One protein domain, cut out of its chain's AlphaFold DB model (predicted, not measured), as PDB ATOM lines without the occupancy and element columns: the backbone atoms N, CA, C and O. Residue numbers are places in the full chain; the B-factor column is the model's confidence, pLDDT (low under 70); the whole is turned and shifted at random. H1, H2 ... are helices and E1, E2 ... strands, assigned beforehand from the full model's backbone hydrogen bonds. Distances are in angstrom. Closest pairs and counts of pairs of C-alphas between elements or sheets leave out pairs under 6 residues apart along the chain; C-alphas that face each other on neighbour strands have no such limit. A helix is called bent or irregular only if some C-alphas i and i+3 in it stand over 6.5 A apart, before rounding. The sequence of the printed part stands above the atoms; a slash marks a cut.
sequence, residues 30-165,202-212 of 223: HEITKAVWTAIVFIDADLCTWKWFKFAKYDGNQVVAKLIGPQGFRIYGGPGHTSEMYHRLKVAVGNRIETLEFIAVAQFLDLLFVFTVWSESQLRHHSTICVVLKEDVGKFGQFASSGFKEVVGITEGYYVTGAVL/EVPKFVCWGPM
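What this domain is: This is residues 30 to 165 and 202 to 212 of the 223 residues of an uncharacterized protein of Candida viswanathii (UniProt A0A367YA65). A twisted sheet of seven antiparallel strands curls round helix H1, and H3 and H4 pack side by side on its other face. This gives three layers, helices on both faces of one sheet, with the short H2 beside the strands. The printed part has 147 residues with four named helices and seven named strands, H1 H2 E1 E2 H3 E3 E4 E5 H4 E6 E7 along the chain; across the sheet the order is E1 E2 E3 E4 E5 E6 E7. The class is mixed, helices and strands; the whole is compact and rounded, with a radius of gyration of the C-alphas of 14.2 A and spans of 35 by 35 by 34 A.

How they stand to each other: Start at H1, residues 30 to 41, round which the sheet curls: its closest C-alphas to E1, residues 64 to 68, are Ala 35 and Ile 68, 6.6 A, and to E5, residues 126 to 133, Thr 33 and Val 131, 7.0 A. H2, residues 47 to 50, is apart from H1 and stands at the sheet's level, at a height of 1.1 A. E1 and E2, residues 73 to 77, form a hairpin, with N 66 and O 75 at 2.9 A, within hydrogen-bond range. Also within this range are N 76 of E2 and O 105 of E3, residues 100 to 108, at 2.7 A. E3, E4, residues 111 to 119, and E5 form a meander, each strand the antiparallel neighbour of the one before; look at N 104 and O 115, 2.9 A, and N 116 and O 130, 2.8 A. Next come E6, residues 157 to 165, with N 129 and O 160 at 2.7 A, and the edge strand E7, residues 202 to 211, with N 161 and O 208 at 2.9 A. On the face opposite H1, H3, residues 79 to 99, and H4, residues 134 to 145, touch at a shallow tilt of 19 degrees, the same way; their closest C-alphas are Val 93 and Ser 145, 4.6 A. H4 lies over E5 at a height of 8.4 A. Every O i to N i+4 pair is within hydrogen-bond range in H1, 10 of 17 in H3 and 4 of 8 in H4; H2 is too short for one.

Where its parts are: Find C-alpha 30 at (172.369, 318.270, 170.759); from there H1 runs 16.3 A. H3, 17.8 A long, is irregular, with C-alphas 92 and 95 at 9.5 A, and has a kink of 123 degrees near residue 93; H4, 17.3 A, is irregular too, with C-alphas 135 and 138 at 7.3 A. E3 measures 23.4 A, E4 26.4 A, E5 23.7 A and E6 26.0 A. E7 bends by 87 degrees at residue 205 and ends at C-alpha 211, (175.258, 310.558, 175.697).

The domain as a whole: The two C-alphas farthest apart, Asp 59 and Lys 205, are 39.4 A apart. Residues 166 to 201 are not printed, and C-alphas 165 and 202 stand 6.5 A apart across the cut. The links H2 to E1 and H4 to E6 are long. Mean pLDDT of the printed part is 82.1; 26 residues are under 70, among them 121 to 125 and 202 to 211.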
ATOM      1  N   HIS A  30     171.442 317.486 171.569       73.88
ATOM      2  CA  HIS A  30     172.369 318.270 170.759       73.88
ATOM      3  C   HIS A  30     171.887 319.716 170.590       73.88
ATOM      4  O   HIS A  30     172.590 320.658 170.954       73.88
ATOM      5  N   GLU A  31     170.651 319.883 170.117       74.75
ATOM      6  CA  GLU A  31     170.048 321.189 169.842       74.75
ATOM      7  C   GLU A  31     169.886 322.023 171.114       74.75
ATOM      8  O   GLU A  31     170.252 323.197 171.146       74.75
ATOM      9  N   ILE A  32     169.389 321.408 172.191       78.38
ATOM     10  CA  ILE A  32     169.194 322.081 173.479       78.38
ATOM     11  C   ILE A  32     170.537 322.534 174.056       78.38
ATOM     12  O   ILE A  32     170.672 323.686 174.475       78.38
ATOM     13  N   THR A  33     171.546 321.662 174.049       79.62
ATOM     14  CA  THR A  33     172.856 321.984 174.629       79.62
ATOM     15  C   THR A  33     173.574 323.052 173.816       79.62
ATOM     16  O   THR A  33     174.128 323.984 174.397       79.62
ATOM     17  N   LYS A  34     173.495 322.992 172.482       76.88
ATOM     18  CA  LYS A  34     174.057 324.010 171.586       76.88
ATOM     19  C   LYS A  34     173.372 325.371 171.742       76.88
ATOM     20  O   LYS A  34     174.044 326.406 171.758       76.88
ATOM     21  N   ALA A  35     172.050 325.388 171.902       78.06
ATOM     22  CA  ALA A  35     171.299 326.622 172.114       78.06
ATOM     23  C   ALA A  35     171.651 327.272 173.461       78.06
ATOM     24  O   ALA A  35     171.913 328.476 173.521       78.06
ATOM     25  N   VAL A  36     171.743 326.473 174.530       79.81
ATOM     26  CA  VAL A  36     172.187 326.954 175.848       79.81
ATOM     27  C   VAL A  36     173.633 327.430 175.801       79.81
ATOM     28  O   VAL A  36     173.920 328.508 176.312       79.81
ATOM     29  N   TRP A  37     174.530 326.691 175.149       77.69
ATOM     30  CA  TRP A  37     175.922 327.097 174.966       77.69
ATOM     31  C   TRP A  37     176.039 328.485 174.354       77.69
ATOM     32  O   TRP A  37     176.623 329.384 174.954       77.69
ATOM     33  N   THR A  38     175.413 328.663 173.191       74.19
ATOM     34  CA  THR A  38     175.374 329.936 172.473       74.19
ATOM     35  C   THR A  38     174.848 331.027 173.395       74.19
ATOM     36  O   THR A  38     175.470 332.073 173.571       74.19
ATOM     37  N   ALA A  39     173.731 330.762 174.069       77.25
ATOM     38  CA  ALA A  39     173.146 331.738 174.962       77.25
ATOM     39  C   ALA A  39     174.062 332.115 176.128       77.25
ATOM     40  O   ALA A  39     174.044 333.294 176.465       77.25
ATOM     41  N   ILE A  40     174.823 331.172 176.705       74.12
ATOM     42  CA  ILE A  40     175.782 331.379 177.806       74.12
ATOM     43  C   ILE A  40     177.002 332.179 177.345       74.12
ATOM     44  O   ILE A  40     177.408 333.124 178.023       74.12
ATOM     45  N   VAL A  41     177.580 331.809 176.201       68.44
ATOM     46  CA  VAL A  41     178.769 332.462 175.631       68.44
ATOM     47  C   VAL A  41     178.483 333.928 175.301       68.44
ATOM     48  O   VAL A  41     179.337 334.780 175.529       68.44
ATOM     49  N   PHE A  42     177.267 334.229 174.847       68.25
ATOM     50  CA  PHE A  42     176.810 335.581 174.514       68.25
ATOM     51  C   PHE A  42     175.909 336.191 175.611       68.25
ATOM     52  O   PHE A  42     174.918 336.873 175.325       68.25
ATOM     53  N   ILE A  43     176.164 335.894 176.893       70.94
ATOM     54  CA  ILE A  43     175.552 336.640 178.009       70.94
ATOM     55  C   ILE A  43     176.353 337.924 178.238       70.94
ATOM     56  O   ILE A  43     177.390 337.892 178.890       70.94
ATOM     57  N   ASP A  44     175.821 339.053 177.765       60.56
ATOM     58  CA  ASP A  44     176.404 340.378 178.026       60.56
ATOM     59  C   ASP A  44     175.957 340.998 179.365       60.56
ATOM     60  O   ASP A  44     176.615 341.901 179.876       60.56
ATOM     61  N   ALA A  45     174.871 340.509 179.977       65.75
ATOM     62  CA  ALA A  45     174.311 341.056 181.218       65.75
ATOM     63  C   ALA A  45     174.281 340.025 182.361       65.75
ATOM     64  O   ALA A  45     173.939 338.861 182.162       65.75
ATOM     65  N   ASP A  46     174.600 340.469 183.580       74.88
ATOM     66  CA  ASP A  46     174.488 339.697 184.827       74.88
ATOM     67  C   ASP A  46     175.347 338.424 184.925       74.88
ATOM     68  O   ASP A  46     175.031 337.518 185.700       74.88
ATOM     69  N   LEU A  47     176.480 338.353 184.208       82.44
ATOM     70  CA  LEU A  47     177.407 337.209 184.254       82.44
ATOM     71  C   LEU A  47     177.822 336.837 185.691       82.44
ATOM     72  O   LEU A  47     177.931 335.654 186.016       82.44
ATOM     73  N   CYS A  48     177.986 337.832 186.572       86.31
ATOM     74  CA  CYS A  48     178.288 337.612 187.987       86.31
ATOM     75  C   CYS A  48     177.243 336.728 188.678       86.31
ATOM     76  O   CYS A  48     177.601 335.888 189.497       86.31
ATOM     77  N   THR A  49     175.965 336.872 188.328       90.12
ATOM     78  CA  THR A  49     174.877 336.076 188.902       90.12
ATOM     79  C   THR A  49     174.899 334.636 188.421       90.12
ATOM     80  O   THR A  49     174.629 333.715 189.187       90.12
ATOM     81  N   TRP A  50     175.272 334.406 187.167       88.38
ATOM     82  CA  TRP A  50     175.414 333.051 186.637       88.38
ATOM     83  C   TRP A  50     176.658 332.323 187.162       88.38
ATOM     84  O   TRP A  50     176.696 331.093 187.200       88.38
ATOM     85  N   LYS A  51     177.659 333.087 187.608       90.94
ATOM     86  CA  LYS A  51     178.900 332.594 188.215       90.94
ATOM     87  C   LYS A  51     179.003 332.943 189.702       90.94
ATOM     88  O   LYS A  51     180.109 333.079 190.217       90.94
ATOM     89  N   TRP A  52     177.874 333.097 190.400       94.38
ATOM     90  CA  TRP A  52     177.817 333.627 191.775       94.38
ATOM     91  C   TRP A  52     178.759 332.895 192.747       94.38
ATOM     92  O   TRP A  52     179.376 333.507 193.613       94.38
ATOM     93  N   PHE A  53     178.934 331.588 192.553       93.81
ATOM     94  CA  PHE A  53     179.782 330.722 193.369       93.81
ATOM     95  C   PHE A  53     181.291 330.981 193.201       93.81
ATOM     96  O   PHE A  53     182.087 330.474 193.991       93.81
ATOM     97  N   LYS A  54     181.704 331.759 192.188       92.62
ATOM     98  CA  LYS A  54     183.088 332.232 192.020       92.62
ATOM     99  C   LYS A  54     183.415 333.419 192.933       92.62
ATOM    100  O   LYS A  54     184.586 333.757 193.083       92.62
ATOM    101  N   PHE A  55     182.413 334.054 193.543       91.12
ATOM    102  CA  PHE A  55     182.594 335.224 194.396       91.12
ATOM    103  C   PHE A  55     182.450 334.832 195.867       91.12
ATOM    104  O   PHE A  55     181.414 334.326 196.290       91.12
ATOM    105  N   ALA A  56     183.479 335.104 196.675       88.19
ATOM    106  CA  ALA A  56     183.488 334.746 198.099       88.19
ATOM    107  C   ALA A  56     182.352 335.407 198.907       88.19
ATOM    108  O   ALA A  56     181.917 334.868 199.922       88.19
ATOM    109  N   LYS A  57     181.883 336.577 198.463       89.62
ATOM    110  CA  LYS A  57     180.741 337.302 199.027       89.62
ATOM    111  C   LYS A  57     179.869 337.806 197.880       89.62
ATOM    112  O   LYS A  57     180.051 338.924 197.419       89.62
ATOM    113  N   TYR A  58     178.990 336.945 197.382       92.12
ATOM    114  CA  TYR A  58     178.004 337.323 196.374       92.12
ATOM    115  C   TYR A  58     176.760 337.926 197.045       92.12
ATOM    116  O   TYR A  58     176.093 337.243 197.822       92.12
ATOM    117  N   ASP A  59     176.446 339.183 196.738       91.81
ATOM    118  CA  ASP A  59     175.306 339.954 197.262       91.81
ATOM    119  C   ASP A  59     174.338 340.436 196.162       91.81
ATOM    120  O   ASP A  59     173.415 341.206 196.424       91.81
ATOM    121  N   GLY A  60     174.531 339.961 194.928       91.44
ATOM    122  CA  GLY A  60     173.706 340.319 193.780       91.44
ATOM    123  C   GLY A  60     172.362 339.585 193.707       91.44
ATOM    124  O   GLY A  60     171.856 338.998 194.672       91.44
ATOM    125  N   ASN A  61     171.782 339.609 192.507       93.75
ATOM    126  CA  ASN A  61     170.496 338.992 192.205       93.75
ATOM    127  C   ASN A  61     170.461 337.505 192.582       93.75
ATOM    128  O   ASN A  61     171.272 336.693 192.153       93.75
ATOM    129  N   GLN A  62     169.448 337.111 193.348       95.38
ATOM    130  CA  GLN A  62     169.305 335.710 193.747       95.38
ATOM    131  C   GLN A  62     168.789 334.829 192.603       95.38
ATOM    132  O   GLN A  62     169.024 333.621 192.598       95.38
ATOM    133  N   VAL A  63     168.098 335.429 191.634       93.06
ATOM    134  CA  VAL A  63     167.449 334.750 190.514       93.06
ATOM    135  C   VAL A  63     167.636 335.582 189.253       93.06
ATOM    136  O   VAL A  63     167.395 336.788 189.261       93.06
ATOM    137  N   VAL A  64     168.027 334.920 188.167       91.00
ATOM    138  CA  VAL A  64     168.029 335.474 186.807       91.00
ATOM    139  C   VAL A  64     167.472 334.433 185.850       91.00
ATOM    140  O   VAL A  64     167.581 333.235 186.109       91.00
ATOM    141  N   ALA A  65     166.894 334.876 184.738       91.12
ATOM    142  CA  ALA A  65     166.395 333.984 183.704       91.12
ATOM    143  C   ALA A  65     166.763 334.504 182.315       91.12
ATOM    144  O   ALA A  65     166.751 335.711 182.074       91.12
ATOM    145  N   LYS A  66     167.043 333.588 181.387       87.62
ATOM    146  CA  LYS A  66     167.251 333.893 179.968       87.62
ATOM    147  C   LYS A  66     166.375 332.973 179.127       87.62
ATOM    148  O   LYS A  66     166.350 331.762 179.338       87.62
ATOM    149  N   LEU A  67     165.629 333.562 178.195       85.50
ATOM    150  CA  LEU A  67     164.867 332.819 177.197       85.50
ATOM    151  C   LEU A  67     165.819 332.347 176.092       85.50
ATOM    152  O   LEU A  67     166.592 333.145 175.563       85.50
ATOM    153  N   ILE A  68     165.752 331.064 175.755       81.31
ATOM    154  CA  ILE A  68     166.543 330.430 174.705       81.31
ATOM    155  C   ILE A  68     165.673 330.312 173.454       81.31
ATOM    156  O   ILE A  68     164.725 329.528 173.409       81.31
ATOM    157  N   GLY A  69     165.971 331.132 172.448       68.56
ATOM    158  CA  GLY A  69     165.370 331.030 171.119       68.56
ATOM    159  C   GLY A  69     166.253 330.201 170.178       68.56
ATOM    160  O   GLY A  69     167.475 330.258 170.322       68.56
ATOM    161  N   PRO A  70     165.674 329.479 169.199       65.12
ATOM    162  CA  PRO A  70     164.245 329.373 168.857       65.12
ATOM    163  C   PRO A  70     163.439 328.341 169.672       65.12
ATOM    164  O   PRO A  70     162.224 328.273 169.518       65.12
ATOM    165  N   GLN A  71     164.077 327.544 170.533       68.19
ATOM    166  CA  GLN A  71     163.448 326.395 171.207       68.19
ATOM    167  C   GLN A  71     162.403 326.784 172.270       68.19
ATOM    168  O   GLN A  71     161.632 325.937 172.713       68.19
ATOM    169  N   GLY A  72     162.362 328.052 172.688       73.19
ATOM    170  CA  GLY A  72     161.279 328.606 173.500       73.19
ATOM    171  C   GLY A  72     161.313 328.225 174.981       73.19
ATOM    172  O   GLY A  72     160.320 328.433 175.674       73.19
ATOM    173  N   PHE A  73     162.432 327.701 175.494       80.12
ATOM    174  CA  PHE A  73     162.579 327.358 176.915       80.12
ATOM    175  C   PHE A  73     163.441 328.371 177.671       80.12
ATOM    176  O   PHE A  73     164.213 329.130 177.085       80.12
ATOM    177  N   ARG A  74     163.296 328.407 178.999       88.69
ATOM    178  CA  ARG A  74     164.056 329.309 179.876       88.69
ATOM    179  C   ARG A  74     165.137 328.550 180.624       88.69
ATOM    180  O   ARG A  74     164.886 327.467 181.153       88.69
ATOM    181  N   ILE A  75     166.305 329.172 180.716       90.62
ATOM    182  CA  ILE A  75     167.330 328.811 181.691       90.62
ATOM    183  C   ILE A  75     167.301 329.805 182.847       90.62
ATOM    184  O   ILE A  75     167.024 330.991 182.654       90.62
ATOM    185  N   TYR A  76     167.608 329.314 184.036       92.50
ATOM    186  CA  TYR A  76     167.590 330.027 185.299       92.50
ATOM    187  C   TYR A  76     168.966 329.944 185.950       92.50
ATOM    188  O   TYR A  76     169.569 328.870 186.029       92.50
ATOM    189  N   GLY A  77     169.449 331.085 186.420       92.31
ATOM    190  CA  GLY A  77     170.709 331.234 187.135       92.31
ATOM    191  C   GLY A  77     170.503 331.837 188.518       92.31
ATOM    192  O   GLY A  77     169.376 332.049 188.975       92.31
ATOM    193  N   GLY A  78     171.619 332.148 189.171       93.50
ATOM    194  CA  GLY A  78     171.628 332.699 190.519       93.50
ATOM    195  C   GLY A  78     171.460 331.639 191.615       93.50
ATOM    196  O   GLY A  78     171.012 330.509 191.359       93.50
ATOM    197  N   PRO A  79     171.852 331.974 192.853       95.81
ATOM    198  CA  PRO A  79     171.848 331.042 193.980       95.81
ATOM    199  C   PRO A  79     170.451 330.497 194.312       95.81
ATOM    200  O   PRO A  79     170.346 329.346 194.736       95.81
ATOM    201  N   GLY A  80     169.381 331.254 194.054       95.44
ATOM    202  CA  GLY A  80     168.000 330.838 194.308       95.44
ATOM    203  C   GLY A  80     167.574 329.592 193.526       95.44
ATOM    204  O   GLY A  80     166.789 328.799 194.036       95.44
ATOM    205  N   HIS A  81     168.133 329.370 192.331       94.25
ATOM    206  CA  HIS A  81     167.851 328.174 191.525       94.25
ATOM    207  C   HIS A  81     168.973 327.136 191.540       94.25
ATOM    208  O   HIS A  81     168.718 325.956 191.308       94.25
ATOM    209  N   THR A  82     170.216 327.558 191.778       96.12
ATOM    210  CA  THR A  82     171.389 326.715 191.490       96.12
ATOM    211  C   THR A  82     172.201 326.308 192.719       96.12
ATOM    212  O   THR A  82     173.016 325.397 192.606       96.12
ATOM    213  N   SER A  83     171.972 326.906 193.897       96.44
ATOM    214  CA  SER A  83     172.740 326.610 195.122       96.44
ATOM    215  C   SER A  83     172.677 325.142 195.537       96.44
ATOM    216  O   SER A  83     173.716 324.529 195.774       96.44
ATOM    217  N   GLU A  84     171.480 324.553 195.554       95.69
ATOM    218  CA  GLU A  84     171.276 323.137 195.880       95.69
ATOM    219  C   GLU A  84     172.131 322.232 194.975       95.69
ATOM    220  O   GLU A  84     172.839 321.345 195.455       95.69
ATOM    221  N   MET A  85     172.107 322.484 193.662       95.94
ATOM    222  CA  MET A  85     172.844 321.686 192.676       95.94
ATOM    223  C   MET A  85     174.348 321.918 192.784       95.94
ATOM    224  O   MET A  85     175.117 320.959 192.790       95.94
ATOM    225  N   TYR A  86     174.770 323.172 192.947       96.25
ATOM    226  CA  TYR A  86     176.169 323.525 193.161       96.25
ATOM    227  C   TYR A  86     176.747 322.824 194.395       96.25
ATOM    228  O   TYR A  86     177.831 322.250 194.318       96.25
ATOM    229  N   HIS A  87     176.032 322.815 195.524       95.50
ATOM    230  CA  HIS A  87     176.507 322.153 196.740       95.50
ATOM    231  C   HIS A  87     176.608 320.637 196.575       95.50
ATOM    232  O   HIS A  87     177.606 320.055 197.001       95.50
ATOM    233  N   ARG A  88     175.634 320.002 195.910       94.56
ATOM    234  CA  ARG A  88     175.710 318.567 195.582       94.56
ATOM    235  C   ARG A  88     176.922 318.250 194.711       94.56
ATOM    236  O   ARG A  88     177.674 317.334 195.033       94.56
ATOM    237  N   LEU A  89     177.146 319.042 193.663       94.50
ATOM    238  CA  LEU A  89     178.322 318.906 192.804       94.50
ATOM    239  C   LEU A  89     179.606 319.094 193.601       94.50
ATOM    240  O   LEU A  89     180.485 318.248 193.527       94.50
ATOM    241  N   LYS A  90     179.700 320.154 194.408       95.12
ATOM    242  CA  LYS A  90     180.880 320.456 195.226       95.12
ATOM    243  C   LYS A  90     181.265 319.295 196.142       95.12
ATOM    244  O   LYS A  90     182.447 318.983 196.251       95.12
ATOM    245  N   VAL A  91     180.282 318.661 196.781       93.69
ATOM    246  CA  VAL A  91     180.515 317.479 197.625       93.69
ATOM    247  C   VAL A  91     181.037 316.306 196.795       93.69
ATOM    248  O   VAL A  91     181.970 315.638 197.224       93.69
ATOM    249  N   ALA A  92     180.471 316.076 195.608       91.38
ATOM    250  CA  ALA A  92     180.837 314.941 194.768       91.38
ATOM    251  C   ALA A  92     182.189 315.108 194.049       91.38
ATOM    252  O   ALA A  92     182.955 314.153 193.965       91.38
ATOM    253  N   VAL A  93     182.499 316.303 193.533       91.94
ATOM    254  CA  VAL A  93     183.693 316.539 192.697       91.94
ATOM    255  C   VAL A  93     184.902 317.070 193.472       91.94
ATOM    256  O   VAL A  93     186.003 317.143 192.922       91.94
ATOM    257  N   GLY A  94     184.714 317.487 194.728       92.12
ATOM    258  CA  GLY A  94     185.773 318.055 195.562       92.12
ATOM    259  C   GLY A  94     186.444 319.269 194.912       92.12
ATOM    260  O   GLY A  94     185.773 320.171 194.412       92.12
ATOM    261  N   ASN A  95     187.779 319.283 194.890       91.44
ATOM    262  CA  ASN A  95     188.577 320.412 194.394       91.44
ATOM    263  C   ASN A  95     188.330 320.732 192.912       91.44
ATOM    264  O   ASN A  95     188.512 321.872 192.493       91.44
ATOM    265  N   ARG A  96     187.854 319.768 192.108       89.62
ATOM    266  CA  ARG A  96     187.534 320.022 190.695       89.62
ATOM    267  C   ARG A  96     186.422 321.059 190.529       89.62
ATOM    268  O   ARG A  96     186.343 321.685 189.480       89.62
ATOM    269  N   ILE A  97     185.605 321.308 191.556       94.00
ATOM    270  CA  ILE A  97     184.577 322.359 191.522       94.00
ATOM    271  C   ILE A  97     185.145 323.735 191.145       94.00
ATOM    272  O   ILE A  97     184.424 324.570 190.606       94.00
ATOM    273  N   GLU A  98     186.433 323.976 191.392       91.31
ATOM    274  CA  GLU A  98     187.117 325.214 191.020       91.31
ATOM    275  C   GLU A  98     187.127 325.446 189.505       91.31
ATOM    276  O   GLU A  98     187.123 326.598 189.065       91.31
ATOM    277  N   THR A  99     187.066 324.380 188.702       90.62
ATOM    278  CA  THR A  99     187.013 324.470 187.240       90.62
ATOM    279  C   THR A  99     185.599 324.654 186.695       90.62
ATOM    280  O   THR A  99     185.443 324.909 185.502       90.62
ATOM    281  N   LEU A 100     184.561 324.575 187.537       92.06
ATOM    282  CA  LEU A 100     183.200 324.921 187.139       92.06
ATOM    283  C   LEU A 100     183.154 326.414 186.816       92.06
ATOM    284  O   LEU A 100     183.464 327.242 187.664       92.06
ATOM    285  N   GLU A 101     182.756 326.763 185.604       89.50
ATOM    286  CA  GLU A 101     182.626 328.136 185.128       89.50
ATOM    287  C   GLU A 101     181.192 328.632 185.162       89.50
ATOM    288  O   GLU A 101     180.976 329.827 185.333       89.50
ATOM    289  N   PHE A 102     180.214 327.747 185.005       90.50
ATOM    290  CA  PHE A 102     178.816 328.143 184.897       90.50
ATOM    291  C   PHE A 102     177.899 327.030 185.386       90.50
ATOM    292  O   PHE A 102     178.183 325.852 185.168       90.50
ATOM    293  N   ILE A 103     176.774 327.406 185.992       93.00
ATOM    294  CA  ILE A 103     175.688 326.484 186.318       93.00
ATOM    295  C   ILE A 103     174.342 327.150 186.034       93.00
ATOM    296  O   ILE A 103     174.128 328.314 186.376       93.00
ATOM    297  N   ALA A 104     173.432 326.409 185.417       93.38
ATOM    298  CA  ALA A 104     172.063 326.844 185.193       93.38
ATOM    299  C   ALA A 104     171.091 325.679 185.313       93.38
ATOM    300  O   ALA A 104     171.441 324.522 185.090       93.38
ATOM    301  N   VAL A 105     169.850 326.007 185.644       93.69
ATOM    302  CA  VAL A 105     168.730 325.070 185.634       93.69
ATOM    303  C   VAL A 105     167.811 325.439 184.483       93.69
ATOM    304  O   VAL A 105     167.546 326.616 184.274       93.69
ATOM    305  N   ALA A 106     167.294 324.465 183.751       91.06
ATOM    306  CA  ALA A 106     166.205 324.688 182.810       91.06
ATOM    307  C   ALA A 106     165.013 323.827 183.191       91.06
ATOM    308  O   ALA A 106     165.177 322.749 183.762       91.06
ATOM    309  N   GLN A 107     163.827 324.297 182.831       86.25
ATOM    310  CA  GLN A 107     162.623 323.487 182.867       86.25
ATOM    311  C   GLN A 107     162.094 323.331 181.448       86.25
ATOM    312  O   GLN A 107     161.914 324.325 180.738       86.25
ATOM    313  N   PHE A 108     161.831 322.091 181.060       77.94
ATOM    314  CA  PHE A 108     161.151 321.757 179.818       77.94
ATOM    315  C   PHE A 108     160.074 320.730 180.138       77.94
ATOM    316  O   PHE A 108     160.386 319.623 180.578       77.94
ATOM    317  N   LEU A 109     158.809 321.107 179.941       77.12
ATOM    318  CA  LEU A 109     157.671 320.331 180.438       77.12
ATOM    319  C   LEU A 109     157.832 320.079 181.955       77.12
ATOM    320  O   LEU A 109     158.109 321.016 182.711       77.12
ATOM    321  N   ASP A 110     157.706 318.828 182.387       81.69
ATOM    322  CA  ASP A 110     157.863 318.409 183.785       81.69
ATOM    323  C   ASP A 110     159.307 318.015 184.141       81.69
ATOM    324  O   ASP A 110     159.590 317.617 185.272       81.69
ATOM    325  N   LEU A 111     160.241 318.143 183.193       83.75
ATOM    326  CA  LEU A 111     161.641 317.790 183.391       83.75
ATOM    327  C   LEU A 111     162.466 319.013 183.791       83.75
ATOM    328  O   LEU A 111     162.361 320.096 183.206       83.75
ATOM    329  N   LEU A 112     163.330 318.812 184.785       89.81
ATOM    330  CA  LEU A 112     164.328 319.785 185.208       89.81
ATOM    331  C   LEU A 112     165.707 319.318 184.771       89.81
ATOM    332  O   LEU A 112     166.145 318.227 185.132       89.81
ATOM    333  N   PHE A 113     166.406 320.184 184.054       91.06
ATOM    334  CA  PHE A 113     167.762 319.945 183.589       91.06
ATOM    335  C   PHE A 113     168.746 320.835 184.321       91.06
ATOM    336  O   PHE A 113     168.434 321.979 184.657       91.06
ATOM    337  N   VAL A 114     169.955 320.327 184.516       93.69
ATOM    338  CA  VAL A 114     171.070 321.073 185.087       93.69
ATOM    339  C   VAL A 114     172.178 321.141 184.058       93.69
ATOM    340  O   VAL A 114     172.756 320.125 183.684       93.69
ATOM    341  N   PHE A 115     172.461 322.361 183.618       92.81
ATOM    342  CA  PHE A 115     173.566 322.687 182.735       92.81
ATOM    343  C   PHE A 115     174.761 323.099 183.576       92.81
ATOM    344  O   PHE A 115     174.643 323.942 184.467       92.81
ATOM    345  N   THR A 116     175.920 322.539 183.267       92.50
ATOM    346  CA  THR A 116     177.195 322.931 183.865       92.50
ATOM    347  C   THR A 116     178.210 323.174 182.769       92.50
ATOM    348  O   THR A 116     178.232 322.442 181.785       92.50
ATOM    349  N   VAL A 117     179.035 324.203 182.926       89.31
ATOM    350  CA  VAL A 117     180.163 324.477 182.030       89.31
ATOM    351  C   VAL A 117     181.428 324.403 182.853       89.31
ATOM    352  O   VAL A 117     181.520 325.057 183.890       89.31
ATOM    353  N   TRP A 118     182.398 323.634 182.392       88.88
ATOM    354  CA  TRP A 118     183.653 323.375 183.078       88.88
ATOM    355  C   TRP A 118     184.809 323.804 182.192       88.88
ATOM    356  O   TRP A 118     184.852 323.427 181.028       88.88
ATOM    357  N   SER A 119     185.755 324.561 182.735       85.75
ATOM    358  CA  SER A 119     187.018 324.835 182.061       85.75
ATOM    359  C   SER A 119     187.955 323.635 182.192       85.75
ATOM    360  O   SER A 119     188.106 323.060 183.274       85.75
ATOM    361  N   GLU A 120     188.632 323.269 181.106       74.56
ATOM    362  CA  GLU A 120     189.739 322.322 181.188       74.56
ATOM    363  C   GLU A 120     191.047 323.056 181.493       74.56
ATOM    364  O   GLU A 120     191.646 323.694 180.633       74.56
ATOM    365  N   SER A 121     191.508 322.949 182.742       62.19
ATOM    366  CA  SER A 121     192.693 323.664 183.251       62.19
ATOM    367  C   SER A 121     193.979 323.459 182.435       62.19
ATOM    368  O   SER A 121     194.857 324.321 182.456       62.19
ATOM    369  N   GLN A 122     194.102 322.343 181.711       59.00
ATOM    370  CA  GLN A 122     195.294 322.000 180.928       59.00
ATOM    371  C   GLN A 122     195.293 322.611 179.519       59.00
ATOM    372  O   GLN A 122     196.355 322.753 178.915       59.00
ATOM    373  N   LEU A 123     194.128 323.009 179.005       60.88
ATOM    374  CA  LEU A 123     193.961 323.531 177.654       60.88
ATOM    375  C   LEU A 123     193.284 324.898 177.740       60.88
ATOM    376  O   LEU A 123     192.068 325.008 177.906       60.88
ATOM    377  N   ARG A 124     194.082 325.970 177.628       57.62
ATOM    378  CA  ARG A 124     193.535 327.333 177.549       57.62
ATOM    379  C   ARG A 124     192.488 327.352 176.432       57.62
ATOM    380  O   ARG A 124     192.794 326.935 175.322       57.62
ATOM    381  N   HIS A 125     191.288 327.842 176.746       67.00
ATOM    382  CA  HIS A 125     190.138 327.971 175.835       67.00
ATOM    383  C   HIS A 125     189.258 326.730 175.621       67.00
ATOM    384  O   HIS A 125     188.293 326.834 174.866       67.00
ATOM    385  N   HIS A 126     189.505 325.609 176.306       74.88
ATOM    386  CA  HIS A 126     188.607 324.449 176.265       74.88
ATOM    387  C   HIS A 126     187.555 324.495 177.372       74.88
ATOM    388  O   HIS A 126     187.841 324.838 178.527       74.88
ATOM    389  N   SER A 127     186.324 324.151 177.011       80.12
ATOM    390  CA  SER A 127     185.211 324.018 177.943       80.12
ATOM    391  C   SER A 127     184.388 322.775 177.646       80.12
ATOM    392  O   SER A 127     184.139 322.450 176.487       80.12
ATOM    393  N   THR A 128     183.923 322.123 178.703       84.12
ATOM    394  CA  THR A 128     182.964 321.023 178.635       84.12
ATOM    395  C   THR A 128     181.643 321.479 179.213       84.12
ATOM    396  O   THR A 128     181.564 321.898 180.366       84.12
ATOM    397  N   ILE A 129     180.599 321.388 178.408       86.06
ATOM    398  CA  ILE A 129     179.221 321.587 178.814       86.06
ATOM    399  C   ILE A 129     178.627 320.221 179.074       86.06
ATOM    400  O   ILE A 129     178.739 319.315 178.252       86.06
ATOM    401  N   CYS A 130     177.957 320.087 180.201       88.44
ATOM    402  CA  CYS A 130     177.207 318.899 180.544       88.44
ATOM    403  C   CYS A 130     175.777 319.307 180.850       88.44
ATOM    404  O   CYS A 130     175.557 320.288 181.566       88.44
ATOM    405  N   VAL A 131     174.825 318.530 180.353       89.38
ATOM    406  CA  VAL A 131     173.427 318.607 180.749       89.38
ATOM    407  C   VAL A 131     172.971 317.252 181.263       89.38
ATOM    408  O   VAL A 131     173.243 316.222 180.650       89.38
ATOM    409  N   VAL A 132     172.301 317.262 182.407       90.56
ATOM    410  CA  VAL A 132     171.730 316.069 183.043       90.56
ATOM    411  C   VAL A 132     170.376 316.401 183.650       90.56
ATOM    412  O   VAL A 132     170.072 317.573 183.904       90.56
ATOM    413  N   LEU A 133     169.569 315.382 183.930       90.19
ATOM    414  CA  LEU A 133     168.377 315.547 184.757       90.19
ATOM    415  C   LEU A 133     168.760 315.996 186.177       90.19
ATOM    416  O   LEU A 133     169.768 315.560 186.738       90.19
ATOM    417  N   LYS A 134     167.936 316.852 186.793       92.31
ATOM    418  CA  LYS A 134     168.161 317.366 188.157       92.31
ATOM    419  C   LYS A 134     168.325 316.234 189.177       92.31
ATOM    420  O   LYS A 134     169.157 316.327 190.080       92.31
ATOM    421  N   GLU A 135     167.536 315.175 189.037       90.38
ATOM    422  CA  GLU A 135     167.589 313.985 189.893       90.38
ATOM    423  C   GLU A 135     168.916 313.219 189.788       90.38
ATOM    424  O   GLU A 135     169.376 312.648 190.777       90.38
ATOM    425  N   ASP A 136     169.590 313.295 188.640       90.56
ATOM    426  CA  ASP A 136     170.845 312.595 188.380       90.56
ATOM    427  C   ASP A 136     172.094 313.407 188.742       90.56
ATOM    428  O   ASP A 136     173.202 312.878 188.666       90.56
ATOM    429  N   VAL A 137     171.964 314.654 189.210       91.81
ATOM    430  CA  VAL A 137     173.113 315.522 189.550       91.81
ATOM    431  C   VAL A 137     174.086 314.865 190.532       91.81
ATOM    432  O   VAL A 137     175.298 315.048 190.420       91.81
ATOM    433  N   GLY A 138     173.578 314.073 191.481       87.00
ATOM    434  CA  GLY A 138     174.424 313.328 192.418       87.00
ATOM    435  C   GLY A 138     175.291 312.271 191.724       87.00
ATOM    436  O   GLY A 138     176.490 312.198 191.982       87.00
ATOM    437  N   LYS A 139     174.701 311.497 190.804       87.38
ATOM    438  CA  LYS A 139     175.406 310.475 190.012       87.38
ATOM    439  C   LYS A 139     176.354 311.117 188.996       87.38
ATOM    440  O   LYS A 139     177.498 310.697 188.866       87.38
ATOM    441  N   PHE A 140     175.917 312.193 188.344       89.81
ATOM    442  CA  PHE A 140     176.742 313.001 187.444       89.81
ATOM    443  C   PHE A 140     178.002 313.544 188.134       89.81
ATOM    444  O   PHE A 140     179.052 313.646 187.506       89.81
ATOM    445  N   GLY A 141     177.942 313.832 189.436       88.00
ATOM    446  CA  GLY A 141     179.122 314.210 190.211       88.00
ATOM    447  C   GLY A 141     180.279 313.205 190.097       88.00
ATOM    448  O   GLY A 141     181.432 313.624 190.033       88.00
ATOM    449  N   GLN A 142     179.993 311.903 189.975       83.75
ATOM    450  CA  GLN A 142     181.015 310.868 189.760       83.75
ATOM    451  C   GLN A 142     181.680 311.024 188.383       83.75
ATOM    452  O   GLN A 142     182.906 311.086 188.294       83.75
ATOM    453  N   PHE A 143     180.884 311.229 187.330       83.75
ATOM    454  CA  PHE A 143     181.375 311.488 185.971       83.75
ATOM    455  C   PHE A 143     182.252 312.736 185.898       83.75
ATOM    456  O   PHE A 143     183.343 312.728 185.326       83.75
ATOM    457  N   ALA A 144     181.796 313.822 186.520       86.19
ATOM    458  CA  ALA A 144     182.569 315.050 186.583       86.19
ATOM    459  C   ALA A 144     183.878 314.841 187.363       86.19
ATOM    460  O   ALA A 144     184.925 315.316 186.924       86.19
ATOM    461  N   SER A 145     183.857 314.088 188.470       86.12
ATOM    462  CA  SER A 145     185.049 313.816 189.288       86.12
ATOM    463  C   SER A 145     186.136 313.024 188.546       86.12
ATOM    464  O   SER A 145     187.317 313.329 188.713       86.12
ATOM    465  N   SER A 146     185.757 312.100 187.652       80.75
ATOM    466  CA  SER A 146     186.694 311.321 186.821       80.75
ATOM    467  C   SER A 146     187.264 312.101 185.633       80.75
ATOM    468  O   SER A 146     188.073 311.596 184.850       80.75
ATOM    469  N   GLY A 147     186.859 313.361 185.488       76.69
ATOM    470  CA  GLY A 147     187.232 314.191 184.361       76.69
ATOM    471  C   GLY A 147     186.532 313.825 183.068       76.69
ATOM    472  O   GLY A 147     187.154 313.921 182.016       76.69
ATOM    473  N   PHE A 148     185.254 313.455 183.170       79.44
ATOM    474  CA  PHE A 148     184.381 313.144 182.038       79.44
ATOM    475  C   PHE A 148     184.815 311.897 181.253       79.44
ATOM    476  O   PHE A 148     184.645 311.833 180.038       79.44
ATOM    477  N   LYS A 149     185.417 310.916 181.940       74.56
ATOM    478  CA  LYS A 149     185.980 309.703 181.316       74.56
ATOM    479  C   LYS A 149     185.223 308.427 181.650       74.56
ATOM    480  O   LYS A 149     185.220 307.501 180.848       74.56
ATOM    481  N   GLU A 150     184.653 308.349 182.844       73.00
ATOM    482  CA  GLU A 150     183.961 307.143 183.293       73.00
ATOM    483  C   GLU A 150     182.537 307.079 182.750       73.00
ATOM    484  O   GLU A 150     181.912 308.094 182.470       73.00
ATOM    485  N   VAL A 151     181.996 305.875 182.631       68.25
ATOM    486  CA  VAL A 151     180.564 305.702 182.407       68.25
ATOM    487  C   VAL A 151     179.850 305.819 183.749       68.25
ATOM    488  O   VAL A 151     180.311 305.274 184.751       68.25
ATOM    489  N   VAL A 152     178.707 306.503 183.772       71.88
ATOM    490  CA  VAL A 152     177.872 306.624 184.970       71.88
ATOM    491  C   VAL A 152     176.443 306.167 184.702       71.88
ATOM    492  O   VAL A 152     175.888 306.393 183.631       71.88
ATOM    493  N   GLY A 153     175.817 305.561 185.713       76.81
ATOM    494  CA  GLY A 153     174.419 305.110 185.679       76.81
ATOM    495  C   GLY A 153     173.396 306.246 185.797       76.81
ATOM    496  O   GLY A 153     172.452 306.149 186.592       76.81
ATOM    497  N   ILE A 154     173.612 307.355 185.086       80.06
ATOM    498  CA  ILE A 154     172.596 308.402 184.954       80.06
ATOM    499  C   ILE A 154     171.483 307.920 184.022       80.06
ATOM    500  O   ILE A 154     171.730 307.113 183.126       80.06
ATOM    501  N   THR A 155     170.268 308.406 184.248       80.75
ATOM    502  CA  THR A 155     169.094 308.053 183.448       80.75
ATOM    503  C   THR A 155     169.209 308.668 182.058       80.75
ATOM    504  O   THR A 155     169.119 307.954 181.065       80.75
ATOM    505  N   GLU A 156     169.476 309.976 181.990       77.75
ATOM    506  CA  GLU A 156     169.746 310.687 180.742       77.75
ATOM    507  C   GLU A 156     170.700 311.868 180.962       77.75
ATOM    508  O   GLU A 156     170.672 312.563 181.985       77.75
ATOM    509  N   GLY A 157     171.535 312.130 179.961       79.19
ATOM    510  CA  GLY A 157     172.411 313.289 179.948       79.19
ATOM    511  C   GLY A 157     173.311 313.317 178.727       79.19
ATOM    512  O   GLY A 157     173.497 312.312 178.036       79.19
ATOM    513  N   TYR A 158     173.858 314.491 178.460       81.88
ATOM    514  CA  TYR A 158     174.584 314.778 177.237       81.88
ATOM    515  C   TYR A 158     175.712 315.765 177.502       81.88
ATOM    516  O   TYR A 158     175.568 316.684 178.313       81.88
ATOM    517  N   TYR A 159     176.855 315.564 176.855       81.44
ATOM    518  CA  TYR A 159     177.988 316.473 176.976       81.44
ATOM    519  C   TYR A 159     178.461 316.977 175.624       81.44
ATOM    520  O   TYR A 159     178.264 316.343 174.587       81.44
ATOM    521  N   VAL A 160     179.112 318.134 175.689       77.62
ATOM    522  CA  VAL A 160     179.756 318.821 174.579       77.62
ATOM    523  C   VAL A 160     181.066 319.372 175.100       77.62
ATOM    524  O   VAL A 160     181.062 320.247 175.960       77.62
ATOM    525  N   THR A 161     182.189 318.886 174.602       75.00
ATOM    526  CA  THR A 161     183.489 319.517 174.860       75.00
ATOM    527  C   THR A 161     183.867 320.296 173.627       75.00
ATOM    528  O   THR A 161     183.747 319.731 172.561       75.00
ATOM    529  N   GLY A 162     184.316 321.543 173.747       71.50
ATOM    530  CA  GLY A 162     184.742 322.358 172.610       71.50
ATOM    531  C   GLY A 162     185.711 323.463 173.018       71.50
ATOM    532  O   GLY A 162     185.956 323.686 174.206       71.50
ATOM    533  N   ALA A 163     186.266 324.166 172.030       68.00
ATOM    534  CA  ALA A 163     187.128 325.322 172.256       68.00
ATOM    535  C   ALA A 163     186.459 326.612 171.763       68.00
ATOM    536  O   ALA A 163     185.936 326.651 170.647       68.00
ATOM    537  N   VAL A 164     186.504 327.671 172.580       62.62
ATOM    538  CA  VAL A 164     186.047 329.017 172.192       62.62
ATOM    539  C   VAL A 164     187.240 329.939 172.078       62.62
ATOM    540  O   VAL A 164     187.909 330.234 173.069       62.62
ATOM    541  N   LEU A 165     187.478 330.444 170.876       62.31
ATOM    542  CA  LEU A 165     188.509 331.440 170.645       62.31
ATOM    543  C   LEU A 165     187.886 332.827 170.590       62.31
ATOM    544  O   LEU A 165     186.852 333.040 169.965       62.31
ATOM    545  N   GLU A 202     183.378 329.549 167.961       60.50
ATOM    546  CA  GLU A 202     183.477 328.125 168.268       60.50
ATOM    547  C   GLU A 202     184.427 327.449 167.273       60.50
ATOM    548  O   GLU A 202     184.304 327.652 166.065       60.50
ATOM    549  N   VAL A 203     185.377 326.646 167.759       61.88
ATOM    550  CA  VAL A 203     186.311 325.905 166.899       61.88
ATOM    551  C   VAL A 203     185.756 324.501 166.634       61.88
ATOM    552  O   VAL A 203     185.836 323.649 167.523       61.88
ATOM    553  N   PRO A 204     185.264 324.193 165.414       50.38
ATOM    554  CA  PRO A 204     184.530 322.951 165.145       50.38
ATOM    555  C   PRO A 204     185.364 321.673 165.307       50.38
ATOM    556  O   PRO A 204     184.816 320.597 165.516       50.38
ATOM    557  N   LYS A 205     186.699 321.768 165.217       52.41
ATOM    558  CA  LYS A 205     187.605 320.605 165.243       52.41
ATOM    559  C   LYS A 205     187.797 319.962 166.617       52.41
ATOM    560  O   LYS A 205     188.323 318.858 166.676       52.41
ATOM    561  N   PHE A 206     187.403 320.631 167.699       51.84
ATOM    562  CA  PHE A 206     187.569 320.113 169.063       51.84
ATOM    563  C   PHE A 206     186.251 319.696 169.700       51.84
ATOM    564  O   PHE A 206     186.213 319.518 170.916       51.84
ATOM    565  N   VAL A 207     185.181 319.581 168.899       53.03
ATOM    566  CA  VAL A 207     183.854 319.356 169.450       53.03
ATOM    567  C   VAL A 207     183.507 317.874 169.548       53.03
ATOM    568  O   VAL A 207     183.135 317.252 168.555       53.03
ATOM    569  N   CYS A 208     183.635 317.308 170.748       60.41
ATOM    570  CA  CYS A 208     183.180 315.953 171.061       60.41
ATOM    571  C   CYS A 208     181.805 316.018 171.719       60.41
ATOM    572  O   CYS A 208     181.599 316.804 172.644       60.41
ATOM    573  N   TRP A 209     180.893 315.163 171.266       66.69
ATOM    574  CA  TRP A 209     179.517 315.111 171.736       66.69
ATOM    575  C   TRP A 209     179.160 313.678 172.098       66.69
ATOM    576  O   TRP A 209     179.594 312.753 171.412       66.69
ATOM    577  N   GLY A 210     178.329 313.482 173.117       64.69
ATOM    578  CA  GLY A 210     177.843 312.140 173.394       64.69
ATOM    579  C   GLY A 210     176.837 312.038 174.534       64.69
ATOM    580  O   GLY A 210     176.774 312.916 175.400       64.69
ATOM    581  N   PRO A 211     176.042 310.956 174.541       67.25
ATOM    582  CA  PRO A 211     175.258 310.558 175.697       67.25
ATOM    583  C   PRO A 211     176.190 310.099 176.825       67.25
ATOM    584  O   PRO A 211     177.237 309.505 176.577       67.25
ATOM    585  N   MET A 212     175.802 310.358 178.070       71.25
ATOM    586  CA  MET A 212     176.592 309.976 179.252       71.25
ATOM    587  C   MET A 212     176.201 308.612 179.857       71.25
ATOM    588  O   MET A 212     176.852 308.152 180.792       71.25
TER     589      MET A 212